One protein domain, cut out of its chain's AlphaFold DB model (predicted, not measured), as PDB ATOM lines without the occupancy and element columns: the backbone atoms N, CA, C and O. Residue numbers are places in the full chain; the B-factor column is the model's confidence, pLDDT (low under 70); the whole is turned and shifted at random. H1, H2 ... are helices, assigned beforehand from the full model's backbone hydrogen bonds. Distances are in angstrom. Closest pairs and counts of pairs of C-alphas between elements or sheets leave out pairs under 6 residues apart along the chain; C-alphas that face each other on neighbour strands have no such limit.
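This is residues 20 to 112 of the 112 residues of the protein "ATP-dependent protease peptidase subunit" of Parvularcula bermudensis (strain ATCC BAA-594 / HTCC2503 / KCTC 12087) (UniProt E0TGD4). Five helices form an up-and-down bundle, each running against the one before, with H1 packed between H2 and H3; H4 and the longest helix, H5, make a loose hairpin, and H5 also packs on H2. The printed part has 93 residues with helices H1 to H5 in chain order, is all helix with no named strand, and is compact, with a radius of gyration of the C-alphas of 12.2 A and spans of 36 by 25 by 22 A.

H1, residues 20 to 32, 18.1 A, begins at C-alpha 20 (-16.302, 42.344, 48.682). H2 is residues 39 to 52, 20.0 A; H3, 58 to 70, 18.5 A; H4, 74 to 86, 18.9 A. H5, residues 92 to 110, 27.0 A, ends at C-alpha 110 (-33.172, 37.371, 31.110).

H1 touches H3 the same way at a shallow 25 degrees, closest C-alphas Phe 23 and Gly 65, 3.7 A. H1 and H5 are apart. In each helix every O i to N i+4 pair is within hydrogen-bond range.

The printed part has no cut and no long link. Residues 20, 35, 72 to 75 and 108 to 112 have pLDDT under 70.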
ATOM      1  N   GLN A  20     -15.871  43.283  49.717       63.53
ATOM      2  CA  GLN A  20     -16.302  42.344  48.682       63.53
ATOM      3  C   GLN A  20     -17.127  41.168  49.235       63.53
ATOM      4  O   GLN A  20     -18.141  40.811  48.648       63.53
ATOM      5  N   GLY A  21     -16.764  40.620  50.397       77.38
ATOM      6  CA  GLY A  21     -17.478  39.501  51.014       77.38
ATOM      7  C   GLY A  21     -18.873  39.871  51.523       77.38
ATOM      8  O   GLY A  21     -19.771  39.036  51.493       77.38
ATOM      9  N   GLN A  22     -19.092  41.118  51.960       80.62
ATOM     10  CA  GLN A  22     -20.439  41.592  52.312       80.62
ATOM     11  C   GLN A  22     -21.289  41.858  51.067       80.62
ATOM     12  O   GLN A  22     -22.467  41.508  51.046       80.62
ATOM     13  N   PHE A  23     -20.681  42.411  50.016       85.50
ATOM     14  CA  PHE A  23     -21.349  42.658  48.741       85.50
ATOM     15  C   PHE A  23     -21.834  41.359  48.078       85.50
ATOM     16  O   PHE A  23     -23.006  41.247  47.724       85.50
ATOM     17  N   GLU A  24     -20.968  40.343  47.985       84.94
ATOM     18  CA  GLU A  24     -21.322  39.042  47.404       84.94
ATOM     19  C   GLU A  24     -22.395  38.313  48.221       84.94
ATOM     20  O   GLU A  24     -23.347  37.783  47.649       84.94
ATOM     21  N   ARG A  25     -22.299  38.329  49.559       85.12
ATOM     22  CA  ARG A  25     -23.328  37.738  50.434       85.12
ATOM     23  C   ARG A  25     -24.675  38.439  50.281       85.12
ATOM     24  O   ARG A  25     -25.702  37.763  50.223       85.12
ATOM     25  N   GLY A  26     -24.670  39.769  50.195       85.00
ATOM     26  CA  GLY A  26     -25.866  40.568  49.945       85.00
ATOM     27  C   GLY A  26     -26.522  40.210  48.620       85.00
ATOM     28  O   GLY A  26     -27.704  39.878  48.595       85.00
ATOM     29  N   CYS A  27     -25.737  40.177  47.540       84.69
ATOM     30  CA  CYS A  27     -26.226  39.796  46.217       84.69
ATOM     31  C   CYS A  27     -26.827  38.386  46.217       84.69
ATOM     32  O   CYS A  27     -27.974  38.195  45.821       84.69
ATOM     33  N   GLN A  28     -26.100  37.402  46.751       85.06
ATOM     34  CA  GLN A  28     -26.584  36.026  46.851       85.06
ATOM     35  C   GLN A  28     -27.877  35.925  47.665       85.06
ATOM     36  O   GLN A  28     -28.748  35.125  47.338       85.06
ATOM     37  N   THR A  29     -28.027  36.734  48.715       84.50
ATOM     38  CA  THR A  29     -29.254  36.772  49.523       84.50
ATOM     39  C   THR A  29     -30.423  37.341  48.724       84.50
ATOM     40  O   THR A  29     -31.491  36.735  48.711       84.50
ATOM     41  N   LEU A  30     -30.209  38.449  48.012       81.12
ATOM     42  CA  LEU A  30     -31.232  39.090  47.191       81.12
ATOM     43  C   LEU A  30     -31.732  38.160  46.080       81.12
ATOM     44  O   LEU A  30     -32.933  37.938  45.969       81.12
ATOM     45  N   VAL A  31     -30.829  37.563  45.292       79.06
ATOM     46  CA  VAL A  31     -31.240  36.713  44.159       79.06
ATOM     47  C   VAL A  31     -31.752  35.343  44.620       79.06
ATOM     48  O   VAL A  31     -32.539  34.717  43.926       79.06
ATOM     49  N   LYS A  32     -31.390  34.854  45.816       79.06
ATOM     50  CA  LYS A  32     -32.023  33.646  46.391       79.06
ATOM     51  C   LYS A  32     -33.512  33.818  46.697       79.06
ATOM     52  O   LYS A  32     -34.205  32.812  46.821       79.06
ATOM     53  N   ARG A  33     -33.994  35.055  46.858       74.00
ATOM     54  CA  ARG A  33     -35.426  35.342  47.045       74.00
ATOM     55  C   ARG A  33     -36.213  35.193  45.742       74.00
ATOM     56  O   ARG A  33     -37.417  34.959  45.799       74.00
ATOM     57  N   ASP A  34     -35.533  35.269  44.601       73.44
ATOM     58  CA  ASP A  34     -36.091  34.888  43.312       73.44
ATOM     59  C   ASP A  34     -36.164  33.355  43.232       73.44
ATOM     60  O   ASP A  34     -35.144  32.659  43.163       73.44
ATOM     61  N   ARG A  35     -37.388  32.820  43.328       66.44
ATOM     62  CA  ARG A  35     -37.636  31.371  43.365       66.44
ATOM     63  C   ARG A  35     -37.293  30.674  42.052       66.44
ATOM     64  O   ARG A  35     -37.007  29.479  42.091       66.44
ATOM     65  N   ASP A  36     -37.282  31.405  40.944       74.25
ATOM     66  CA  ASP A  36     -37.110  30.835  39.610       74.25
ATOM     67  C   ASP A  36     -35.648  30.911  39.133       74.25
ATOM     68  O   ASP A  36     -35.266  30.268  38.154       74.25
ATOM     69  N   ALA A  37     -34.786  31.627  39.863       76.69
ATOM     70  CA  ALA A  37     -33.367  31.731  39.551       76.69
ATOM     71  C   ALA A  37     -32.596  30.444  39.909       76.69
ATOM     72  O   ALA A  37     -32.486  30.044  41.076       76.69
ATOM     73  N   THR A  38     -31.963  29.816  38.916       82.94
ATOM     74  CA  THR A  38     -31.034  28.695  39.145       82.94
ATOM     75  C   THR A  38     -29.747  29.163  39.835       82.94
ATOM     76  O   THR A  38     -29.381  30.337  39.791       82.94
ATOM     77  N   ALA A  39     -29.001  28.241  40.457       81.38
ATOM     78  CA  ALA A  39     -27.717  28.573  41.083       81.38
ATOM     79  C   ALA A  39     -26.716  29.197  40.093       81.38
ATOM     80  O   ALA A  39     -26.091  30.201  40.419       81.38
ATOM     81  N   ALA A  40     -26.636  28.667  38.869       83.00
ATOM     82  CA  ALA A  40     -25.756  29.195  37.829       83.00
ATOM     83  C   ALA A  40     -26.135  30.626  37.417       83.00
ATOM     84  O   ALA A  40     -25.266  31.476  37.244       83.00
ATOM     85  N   GLN A  41     -27.433  30.913  37.304       80.69
ATOM     86  CA  GLN A  41     -27.910  32.253  36.975       80.69
ATOM     87  C   GLN A  41     -27.669  33.250  38.122       80.69
ATOM     88  O   GLN A  41     -27.283  34.391  37.869       80.69
ATOM     89  N   ARG A  42     -27.824  32.819  39.384       83.31
ATOM     90  CA  ARG A  42     -27.475  33.627  40.568       83.31
ATOM     91  C   ARG A  42     -25.995  34.001  40.584       83.31
ATOM     92  O   ARG A  42     -25.662  35.175  40.738       83.31
ATOM     93  N   ASP A  43     -25.122  33.019  40.379       85.69
ATOM     94  CA  ASP A  43     -23.675  33.233  40.356       85.69
ATOM     95  C   ASP A  43     -23.259  34.135  39.191       85.69
ATOM     96  O   ASP A  43     -22.454  35.050  39.379       85.69
ATOM     97  N   ALA A  44     -23.854  33.947  38.009       85.06
ATOM     98  CA  ALA A  44     -23.613  34.801  36.850       85.06
ATOM     99  C   ALA A  44     -24.039  36.257  37.105       85.06
ATOM    100  O   ALA A  44     -23.264  37.175  36.828       85.06
ATOM    101  N   PHE A  45     -25.226  36.481  37.680       87.62
ATOM    102  CA  PHE A  45     -25.692  37.825  38.028       87.62
ATOM    103  C   PHE A  45     -24.771  38.492  39.052       87.62
ATOM    104  O   PHE A  45     -24.338  39.622  38.838       87.62
ATOM    105  N   CYS A  46     -24.427  37.799  40.143       88.69
ATOM    106  CA  CYS A  46     -23.570  38.374  41.179       88.69
ATOM    107  C   CYS A  46     -22.137  38.620  40.695       88.69
ATOM    108  O   CYS A  46     -21.519  39.598  41.115       88.69
ATOM    109  N   THR A  47     -21.627  37.791  39.781       90.25
ATOM    110  CA  THR A  47     -20.328  38.007  39.129       90.25
ATOM    111  C   THR A  47     -20.355  39.265  38.264       90.25
ATOM    112  O   THR A  47     -19.530  40.153  38.471       90.25
ATOM    113  N   CYS A  48     -21.356  39.391  37.385       89.38
ATOM    114  CA  CYS A  48     -21.568  40.590  36.571       89.38
ATOM    115  C   CYS A  48     -21.688  41.844  37.445       89.38
ATOM    116  O   CYS A  48     -20.980  42.826  37.241       89.38
ATOM    117  N   LEU A  49     -22.535  41.794  38.480       90.19
ATOM    118  CA  LEU A  49     -22.779  42.938  39.351       90.19
ATOM    119  C   LEU A  49     -21.501  43.367  40.079       90.19
ATOM    120  O   LEU A  49     -21.243  44.559  40.215       90.19
ATOM    121  N   ARG A  50     -20.680  42.415  40.533       90.38
ATOM    122  CA  ARG A  50     -19.387  42.686  41.175       90.38
ATOM    123  C   ARG A  50     -18.400  43.373  40.227       90.38
ATOM    124  O   ARG A  50     -17.679  44.268  40.663       90.38
ATOM    125  N   GLU A  51     -18.349  42.942  38.973       91.38
ATOM    126  CA  GLU A  51     -17.452  43.494  37.953       91.38
ATOM    127  C   GLU A  51     -17.874  44.909  37.545       91.38
ATOM    128  O   GLU A  51     -17.073  45.840  37.625       91.38
ATOM    129  N   GLU A  52     -19.156  45.105  37.243       90.31
ATOM    130  CA  GLU A  52     -19.729  46.401  36.856       90.31
ATOM    131  C   GLU A  52     -19.690  47.436  37.998       90.31
ATOM    132  O   GLU A  52     -19.688  48.645  37.769       90.31
ATOM    133  N   THR A  53     -19.607  46.977  39.249       91.38
ATOM    134  CA  THR A  53     -19.476  47.837  40.435       91.38
ATOM    135  C   THR A  53     -18.052  47.893  40.993       91.38
ATOM    136  O   THR A  53     -17.831  48.350  42.122       91.38
ATOM    137  N   ALA A  54     -17.046  47.464  40.223       90.12
ATOM    138  CA  ALA A  54     -15.656  47.445  40.669       90.12
ATOM    139  C   ALA A  54     -15.151  48.828  41.120       90.12
ATOM    140  O   ALA A  54     -14.408  48.891  42.102       90.12
ATOM    141  N   SER A  55     -15.621  49.899  40.472       90.50
ATOM    142  CA  SER A  55     -15.287  51.302  40.754       90.50
ATOM    143  C   SER A  55     -15.867  51.852  42.060       90.50
ATOM    144  O   SER A  55     -15.399  52.887  42.532       90.50
ATOM    145  N   LEU A  56     -16.853  51.178  42.663       89.44
ATOM    146  CA  LEU A  56     -17.428  51.606  43.935       89.44
ATOM    147  C   LEU A  56     -16.409  51.497  45.067       89.44
ATOM    148  O   LEU A  56     -15.634  50.535  45.160       89.44
ATOM    149  N   THR A  57     -16.476  52.454  45.985       90.62
ATOM    150  CA  THR A  57     -15.614  52.459  47.160       90.62
ATOM    151  C   THR A  57     -15.908  51.259  48.071       90.62
ATOM    152  O   THR A  57     -17.014  50.710  48.089       90.62
ATOM    153  N   PRO A  58     -14.941  50.846  48.906       88.44
ATOM    154  CA  PRO A  58     -15.175  49.865  49.962       88.44
ATOM    155  C   PRO A  58     -16.363  50.187  50.882       88.44
ATOM    156  O   PRO A  58     -17.050  49.272  51.332       88.44
ATOM    157  N   ALA A  59     -16.593  51.466  51.189       88.69
ATOM    158  CA  ALA A  59     -17.706  51.893  52.033       88.69
ATOM    159  C   ALA A  59     -19.049  51.668  51.328       88.69
ATOM    160  O   ALA A  59     -19.918  50.995  51.879       88.69
ATOM    161  N   GLU A  60     -19.151  52.111  50.076       89.06
ATOM    162  CA  GLU A  60     -20.315  51.890  49.222       89.06
ATOM    163  C   GLU A  60     -20.611  50.394  49.046       89.06
ATOM    164  O   GLU A  60     -21.737  49.959  49.266       89.06
ATOM    165  N   LYS A  61     -19.605  49.559  48.751       88.88
ATOM    166  CA  LYS A  61     -19.794  48.099  48.614       88.88
ATOM    167  C   LYS A  61     -20.350  47.448  49.882       88.88
ATOM    168  O   LYS A  61     -21.181  46.547  49.788       88.88
ATOM    169  N   ARG A  62     -19.931  47.902  51.068       88.56
ATOM    170  CA  ARG A  62     -20.508  47.425  52.338       88.56
ATOM    171  C   ARG A  62     -21.960  47.864  52.493       88.56
ATOM    172  O   ARG A  62     -22.795  47.028  52.826       88.56
ATOM    173  N   ALA A  63     -22.252  49.134  52.217       89.06
ATOM    174  CA  ALA A  63     -23.605  49.676  52.260       89.06
ATOM    175  C   ALA A  63     -24.549  48.898  51.327       89.06
ATOM    176  O   ALA A  63     -25.551  48.365  51.795       89.06
ATOM    177  N   TYR A  64     -24.179  48.710  50.056       89.56
ATOM    178  CA  TYR A  64     -24.961  47.915  49.102       89.56
ATOM    179  C   TYR A  64     -25.098  46.449  49.519       89.56
ATOM    180  O   TYR A  64     -26.176  45.879  49.390       89.56
ATOM    181  N   GLY A  65     -24.034  45.821  50.031       87.94
ATOM    182  CA  GLY A  65     -24.081  44.437  50.509       87.94
ATOM    183  C   GLY A  65     -25.099  44.237  51.631       87.94
ATOM    184  O   GLY A  65     -25.927  43.329  51.566       87.94
ATOM    185  N   ARG A  66     -25.079  45.127  52.628       88.31
ATOM    186  CA  ARG A  66     -26.069  45.158  53.710       88.31
ATOM    187  C   ARG A  66     -27.476  45.396  53.166       88.31
ATOM    188  O   ARG A  66     -28.378  44.622  53.466       88.31
ATOM    189  N   LEU A  67     -27.630  46.384  52.285       87.25
ATOM    190  CA  LEU A  67     -28.914  46.724  51.686       87.25
ATOM    191  C   LEU A  67     -29.527  45.549  50.912       87.25
ATOM    192  O   LEU A  67     -30.693  45.229  51.097       87.25
ATOM    193  N   MET A  68     -28.746  44.869  50.070       87.25
ATOM    194  CA  MET A  68     -29.204  43.695  49.320       87.25
ATOM    195  C   MET A  68     -29.564  42.524  50.245       87.25
ATOM    196  O   MET A  68     -30.499  41.773  49.964       87.25
ATOM    197  N   ALA A  69     -28.846  42.365  51.361       85.00
ATOM    198  CA  ALA A  69     -29.173  41.351  52.357       85.00
ATOM    199  C   ALA A  69     -30.505  41.652  53.063       85.00
ATOM    200  O   ALA A  69     -31.306  40.738  53.254       85.00
ATOM    201  N   GLU A  70     -30.760  42.914  53.403       83.81
ATOM    202  CA  GLU A  70     -31.955  43.362  54.131       83.81
ATOM    203  C   GLU A  70     -33.187  43.523  53.230       83.81
ATOM    204  O   GLU A  70     -34.300  43.224  53.655       83.81
ATOM    205  N   ALA A  71     -33.007  43.947  51.978       77.88
ATOM    206  CA  ALA A  71     -34.104  44.240  51.067       77.88
ATOM    207  C   ALA A  71     -34.877  42.975  50.676       77.88
ATOM    208  O   ALA A  71     -34.354  42.067  50.026       77.88
ATOM    209  N   GLU A  72     -36.159  42.935  51.029       67.00
ATOM    210  CA  GLU A  72     -37.041  41.807  50.716       67.00
ATOM    211  C   GLU A  72     -37.449  41.782  49.237       67.00
ATOM    212  O   GLU A  72     -37.689  40.713  48.679       67.00
ATOM    213  N   THR A  73     -37.485  42.951  48.588       68.31
ATOM    214  CA  THR A  73     -37.834  43.112  47.172       68.31
ATOM    215  C   THR A  73     -36.968  44.176  46.496       68.31
ATOM    216  O   THR A  73     -36.381  45.043  47.149       68.31
ATOM    217  N   GLY A  74     -36.935  44.165  45.160       68.81
ATOM    218  CA  GLY A  74     -36.268  45.210  44.376       68.81
ATOM    219  C   GLY A  74     -36.890  46.606  44.533       68.81
ATOM    220  O   GLY A  74     -36.211  47.598  44.278       68.81
ATOM    221  N   GLN A  75     -38.152  46.702  44.968       68.94
ATOM    222  CA  GLN A  75     -38.796  47.983  45.267       68.94
ATOM    223  C   GLN A  75     -38.269  48.574  46.578       68.94
ATOM    224  O   GLN A  75     -37.790  49.704  46.571       68.94
ATOM    225  N   ILE A  76     -38.254  47.777  47.654       78.50
ATOM    226  CA  ILE A  76     -37.686  48.176  48.954       78.50
ATOM    227  C   ILE A  76     -36.216  48.574  48.783       78.50
ATOM    228  O   ILE A  76     -35.767  49.565  49.348       78.50
ATOM    229  N   LEU A  77     -35.477  47.852  47.933       80.50
ATOM    230  CA  LEU A  77     -34.102  48.204  47.592       80.50
ATOM    231  C   LEU A  77     -34.001  49.628  47.016       80.50
ATOM    232  O   LEU A  77     -33.133  50.384  47.430       80.50
ATOM    233  N   ARG A  78     -34.877  50.020  46.080       76.31
ATOM    234  CA  ARG A  78     -34.848  51.369  45.481       76.31
ATOM    235  C   ARG A  78     -35.210  52.470  46.471       76.31
ATOM    236  O   ARG A  78     -34.571  53.514  46.435       76.31
ATOM    237  N   GLU A  79     -36.208  52.239  47.316       82.81
ATOM    238  CA  GLU A  79     -36.632  53.202  48.339       82.81
ATOM    239  C   GLU A  79     -35.486  53.459  49.328       82.81
ATOM    240  O   GLU A  79     -35.057  54.599  49.502       82.81
ATOM    241  N   ARG A  80     -34.870  52.389  49.846       83.44
ATOM    242  CA  ARG A  80     -33.724  52.490  50.759       83.44
ATOM    243  C   ARG A  80     -32.478  53.113  50.128       83.44
ATOM    244  O   ARG A  80     -31.714  53.784  50.812       83.44
ATOM    245  N   LEU A  81     -32.253  52.914  48.828       85.00
ATOM    246  CA  LEU A  81     -31.155  53.574  48.111       85.00
ATOM    247  C   LEU A  81     -31.309  55.098  48.075       85.00
ATOM    248  O   LEU A  81     -30.299  55.800  48.101       85.00
ATOM    249  N   GLY A  82     -32.549  55.590  48.002       81.06
ATOM    250  CA  GLY A  82     -32.854  57.015  48.100       81.06
ATOM    251  C   GLY A  82     -32.497  57.557  49.481       81.06
ATOM    252  O   GLY A  82     -31.681  58.469  49.574       81.06
ATOM    253  N   GLU A  83     -33.011  56.915  50.533       85.31
ATOM    254  CA  GLU A  83     -32.750  57.283  51.936       85.31
ATOM    255  C   GLU A  83     -31.241  57.347  52.233       85.31
ATOM    256  O   GLU A  83     -30.731  58.368  52.683       85.31
ATOM    257  N   MET A  84     -30.484  56.306  51.869       83.50
ATOM    258  CA  MET A  84     -29.033  56.266  52.099       83.50
ATOM    259  C   MET A  84     -28.252  57.319  51.297       83.50
ATOM    260  O   MET A  84     -27.154  57.716  51.696       83.50
ATOM    261  N   SER A  85     -28.776  57.752  50.146       85.44
ATOM    262  CA  SER A  85     -28.176  58.845  49.377       85.44
ATOM    263  C   SER A  85     -28.438  60.202  50.022       85.44
ATOM    264  O   SER A  85     -27.573  61.074  49.948       85.44
ATOM    265  N   GLU A  86     -29.613  60.394  50.618       84.06
ATOM    266  CA  GLU A  86     -29.978  61.617  51.339       84.06
ATOM    267  C   GLU A  86     -29.214  61.735  52.664       84.06
ATOM    268  O   GLU A  86     -28.750  62.816  53.018       84.06
ATOM    269  N   GLU A  87     -28.995  60.610  53.348       85.62
ATOM    270  CA  GLU A  87     -28.195  60.509  54.577       85.62
ATOM    271  C   GLU A  87     -26.675  60.601  54.326       85.62
ATOM    272  O   GLU A  87     -25.885  60.702  55.266       85.62
ATOM    273  N   GLY A  88     -26.245  60.591  53.058       82.81
ATOM    274  CA  GLY A  88     -24.843  60.722  52.657       82.81
ATOM    275  C   GLY A  88     -24.003  59.448  52.811       82.81
ATOM    276  O   GLY A  88     -22.786  59.496  52.617       82.81
ATOM    277  N   GLU A  89     -24.620  58.303  53.121       84.12
ATOM    278  CA  GLU A  89     -23.944  56.996  53.144       84.12
ATOM    279  C   GLU A  89     -23.552  56.522  51.737       84.12
ATOM    280  O   GLU A  89     -22.555  55.812  51.568       84.12
ATOM    281  N   LEU A  90     -24.328  56.917  50.726       87.69
ATOM    282  CA  LEU A  90     -24.080  56.623  49.319       87.69
ATOM    283  C   LEU A  90     -23.972  57.911  48.509       87.69
ATOM    284  O   LEU A  90     -24.736  58.855  48.685       87.69
ATOM    285  N   THR A  91     -23.044  57.937  47.554       89.00
ATOM    286  CA  THR A  91     -22.979  59.048  46.602       89.00
ATOM    287  C   THR A  91     -24.059  58.883  45.531       89.00
ATOM    288  O   THR A  91     -24.324  57.768  45.080       89.00
ATOM    289  N   ALA A  92     -24.631  59.984  45.031       86.25
ATOM    290  CA  ALA A  92     -25.587  59.928  43.916       86.25
ATOM    291  C   ALA A  92     -24.996  59.221  42.676       86.25
ATOM    292  O   ALA A  92     -25.681  58.476  41.971       86.25
ATOM    293  N   SER A  93     -23.692  59.412  42.435       88.44
ATOM    294  CA  SER A  93     -22.947  58.707  41.384       88.44
ATOM    295  C   SER A  93     -22.847  57.205  41.659       88.44
ATOM    296  O   SER A  93     -23.060  56.394  40.755       88.44
ATOM    297  N   GLY A  94     -22.568  56.817  42.904       88.31
ATOM    298  CA  GLY A  94     -22.553  55.427  43.344       88.31
ATOM    299  C   GLY A  94     -23.913  54.757  43.165       88.31
ATOM    300  O   GLY A  94     -23.971  53.669  42.593       88.31
ATOM    301  N   VAL A  95     -25.008  55.419  43.562       88.12
ATOM    302  CA  VAL A  95     -26.376  54.884  43.419       88.12
ATOM    303  C   VAL A  95     -26.711  54.667  41.948       88.12
ATOM    304  O   VAL A  95     -27.182  53.596  41.563       88.12
ATOM    305  N   LYS A  96     -26.405  55.653  41.096       88.56
ATOM    306  CA  LYS A  96     -26.582  55.534  39.644       88.56
ATOM    307  C   LYS A  96     -25.766  54.375  39.066       88.56
ATOM    308  O   LYS A  96     -26.287  53.621  38.245       88.56
ATOM    309  N   THR A  97     -24.518  54.221  39.505       89.81
ATOM    310  CA  THR A  97     -23.619  53.141  39.071       89.81
ATOM    311  C   THR A  97     -24.195  51.780  39.452       89.81
ATOM    312  O   THR A  97     -24.358  50.922  38.590       89.81
ATOM    313  N   PHE A  98     -24.599  51.607  40.713       89.81
ATOM    314  CA  PHE A  98     -25.188  50.366  41.211       89.81
ATOM    315  C   PHE A  98     -26.489  50.001  40.485       89.81
ATOM    316  O   PHE A  98     -26.638  48.873  40.018       89.81
ATOM    317  N   LEU A  99     -27.421  50.947  40.331       87.88
ATOM    318  CA  LEU A  99     -28.695  50.700  39.646       87.88
ATOM    319  C   LEU A  99     -28.506  50.383  38.158       87.88
ATOM    320  O   LEU A  99     -29.204  49.519  37.621       87.88
ATOM    321  N   SER A 100     -27.567  51.061  37.493       88.31
ATOM    322  CA  SER A 100     -27.225  50.786  36.095       88.31
ATOM    323  C   SER A 100     -26.626  49.390  35.935       88.31
ATOM    324  O   SER A 100     -27.070  48.636  35.068       88.31
ATOM    325  N   ALA A 101     -25.681  49.023  36.805       89.06
ATOM    326  CA  ALA A 101     -25.067  47.700  36.835       89.06
ATOM    327  C   ALA A 101     -26.112  46.604  37.079       89.06
ATOM    328  O   ALA A 101     -26.223  45.670  36.288       89.06
ATOM    329  N   ALA A 102     -26.952  46.758  38.108       86.94
ATOM    330  CA  ALA A 102     -28.021  45.813  38.417       86.94
ATOM    331  C   ALA A 102     -28.956  45.613  37.216       86.94
ATOM    332  O   ALA A 102     -29.207  44.479  36.820       86.94
ATOM    333  N   LYS A 103     -29.399  46.700  36.570       85.25
ATOM    334  CA  LYS A 103     -30.242  46.624  35.369       85.25
ATOM    335  C   LYS A 103     -29.541  45.905  34.210       85.25
ATOM    336  O   LYS A 103     -30.155  45.049  33.578       85.25
ATOM    337  N   SER A 104     -28.282  46.244  33.931       86.06
ATOM    338  CA  SER A 104     -27.483  45.626  32.861       86.06
ATOM    339  C   SER A 104     -27.305  44.117  33.083       86.06
ATOM    340  O   SER A 104     -27.564  43.301  32.191       86.06
ATOM    341  N   CYS A 105     -26.967  43.725  34.313       85.88
ATOM    342  CA  CYS A 105     -26.785  42.329  34.693       85.88
ATOM    343  C   CYS A 105     -28.104  41.544  34.696       85.88
ATOM    344  O   CYS A 105     -28.111  40.377  34.312       85.88
ATOM    345  N   THR A 106     -29.235  42.168  35.048       79.31
ATOM    346  CA  THR A 106     -30.564  41.542  34.929       79.31
ATOM    347  C   THR A 106     -30.974  41.333  33.469       79.31
ATOM    348  O   THR A 106     -31.525  40.289  33.132       79.31
ATOM    349  N   LEU A 107     -30.691  42.278  32.567       70.19
ATOM    350  CA  LEU A 107     -30.977  42.096  31.136       70.19
ATOM    351  C   LEU A 107     -30.143  40.955  30.536       70.19
ATOM    352  O   LEU A 107     -30.654  40.158  29.754       70.19
ATOM    353  N   SER A 108     -28.888  40.832  30.969       61.69
ATOM    354  CA  SER A 108     -28.003  39.723  30.590       61.69
ATOM    355  C   SER A 108     -28.455  38.373  31.171       61.69
ATOM    356  O   SER A 108     -28.170  37.327  30.593       61.69
ATOM    357  N   PHE A 109     -29.166  38.402  32.302       63.88
ATOM    358  CA  PHE A 109     -29.777  37.250  32.971       63.88
ATOM    359  C   PHE A 109     -31.069  36.781  32.279       63.88
ATOM    360  O   PHE A 109     -31.301  35.583  32.202       63.88
ATOM    361  N   ALA A 110     -31.886  37.695  31.743       57.84
ATOM    362  CA  ALA A 110     -33.172  37.371  31.110       57.84
ATOM    363  C   ALA A 110     -33.065  36.876  29.651       57.84
ATOM    364  O   ALA A 110     -34.037  36.362  29.105       57.84
ATOM    365  N   LEU A 111     -31.909  37.060  29.007       51.09
ATOM    366  CA  LEU A 111     -31.671  36.715  27.598       51.09
ATOM    367  C   LEU A 111     -30.905  35.389  27.398       51.09
ATOM    368  O   LEU A 111     -30.531  35.087  26.265       51.09
ATOM    369  N   ARG A 112     -30.637  34.625  28.468       47.62
ATOM    370  CA  ARG A 112     -29.891  33.353  28.431       47.62
ATOM    371  C   ARG A 112     -30.721  32.165  28.882       47.62
ATOM    372  O   ARG A 112     -31.428  32.301  29.903       47.62
TER     373      ARG A 112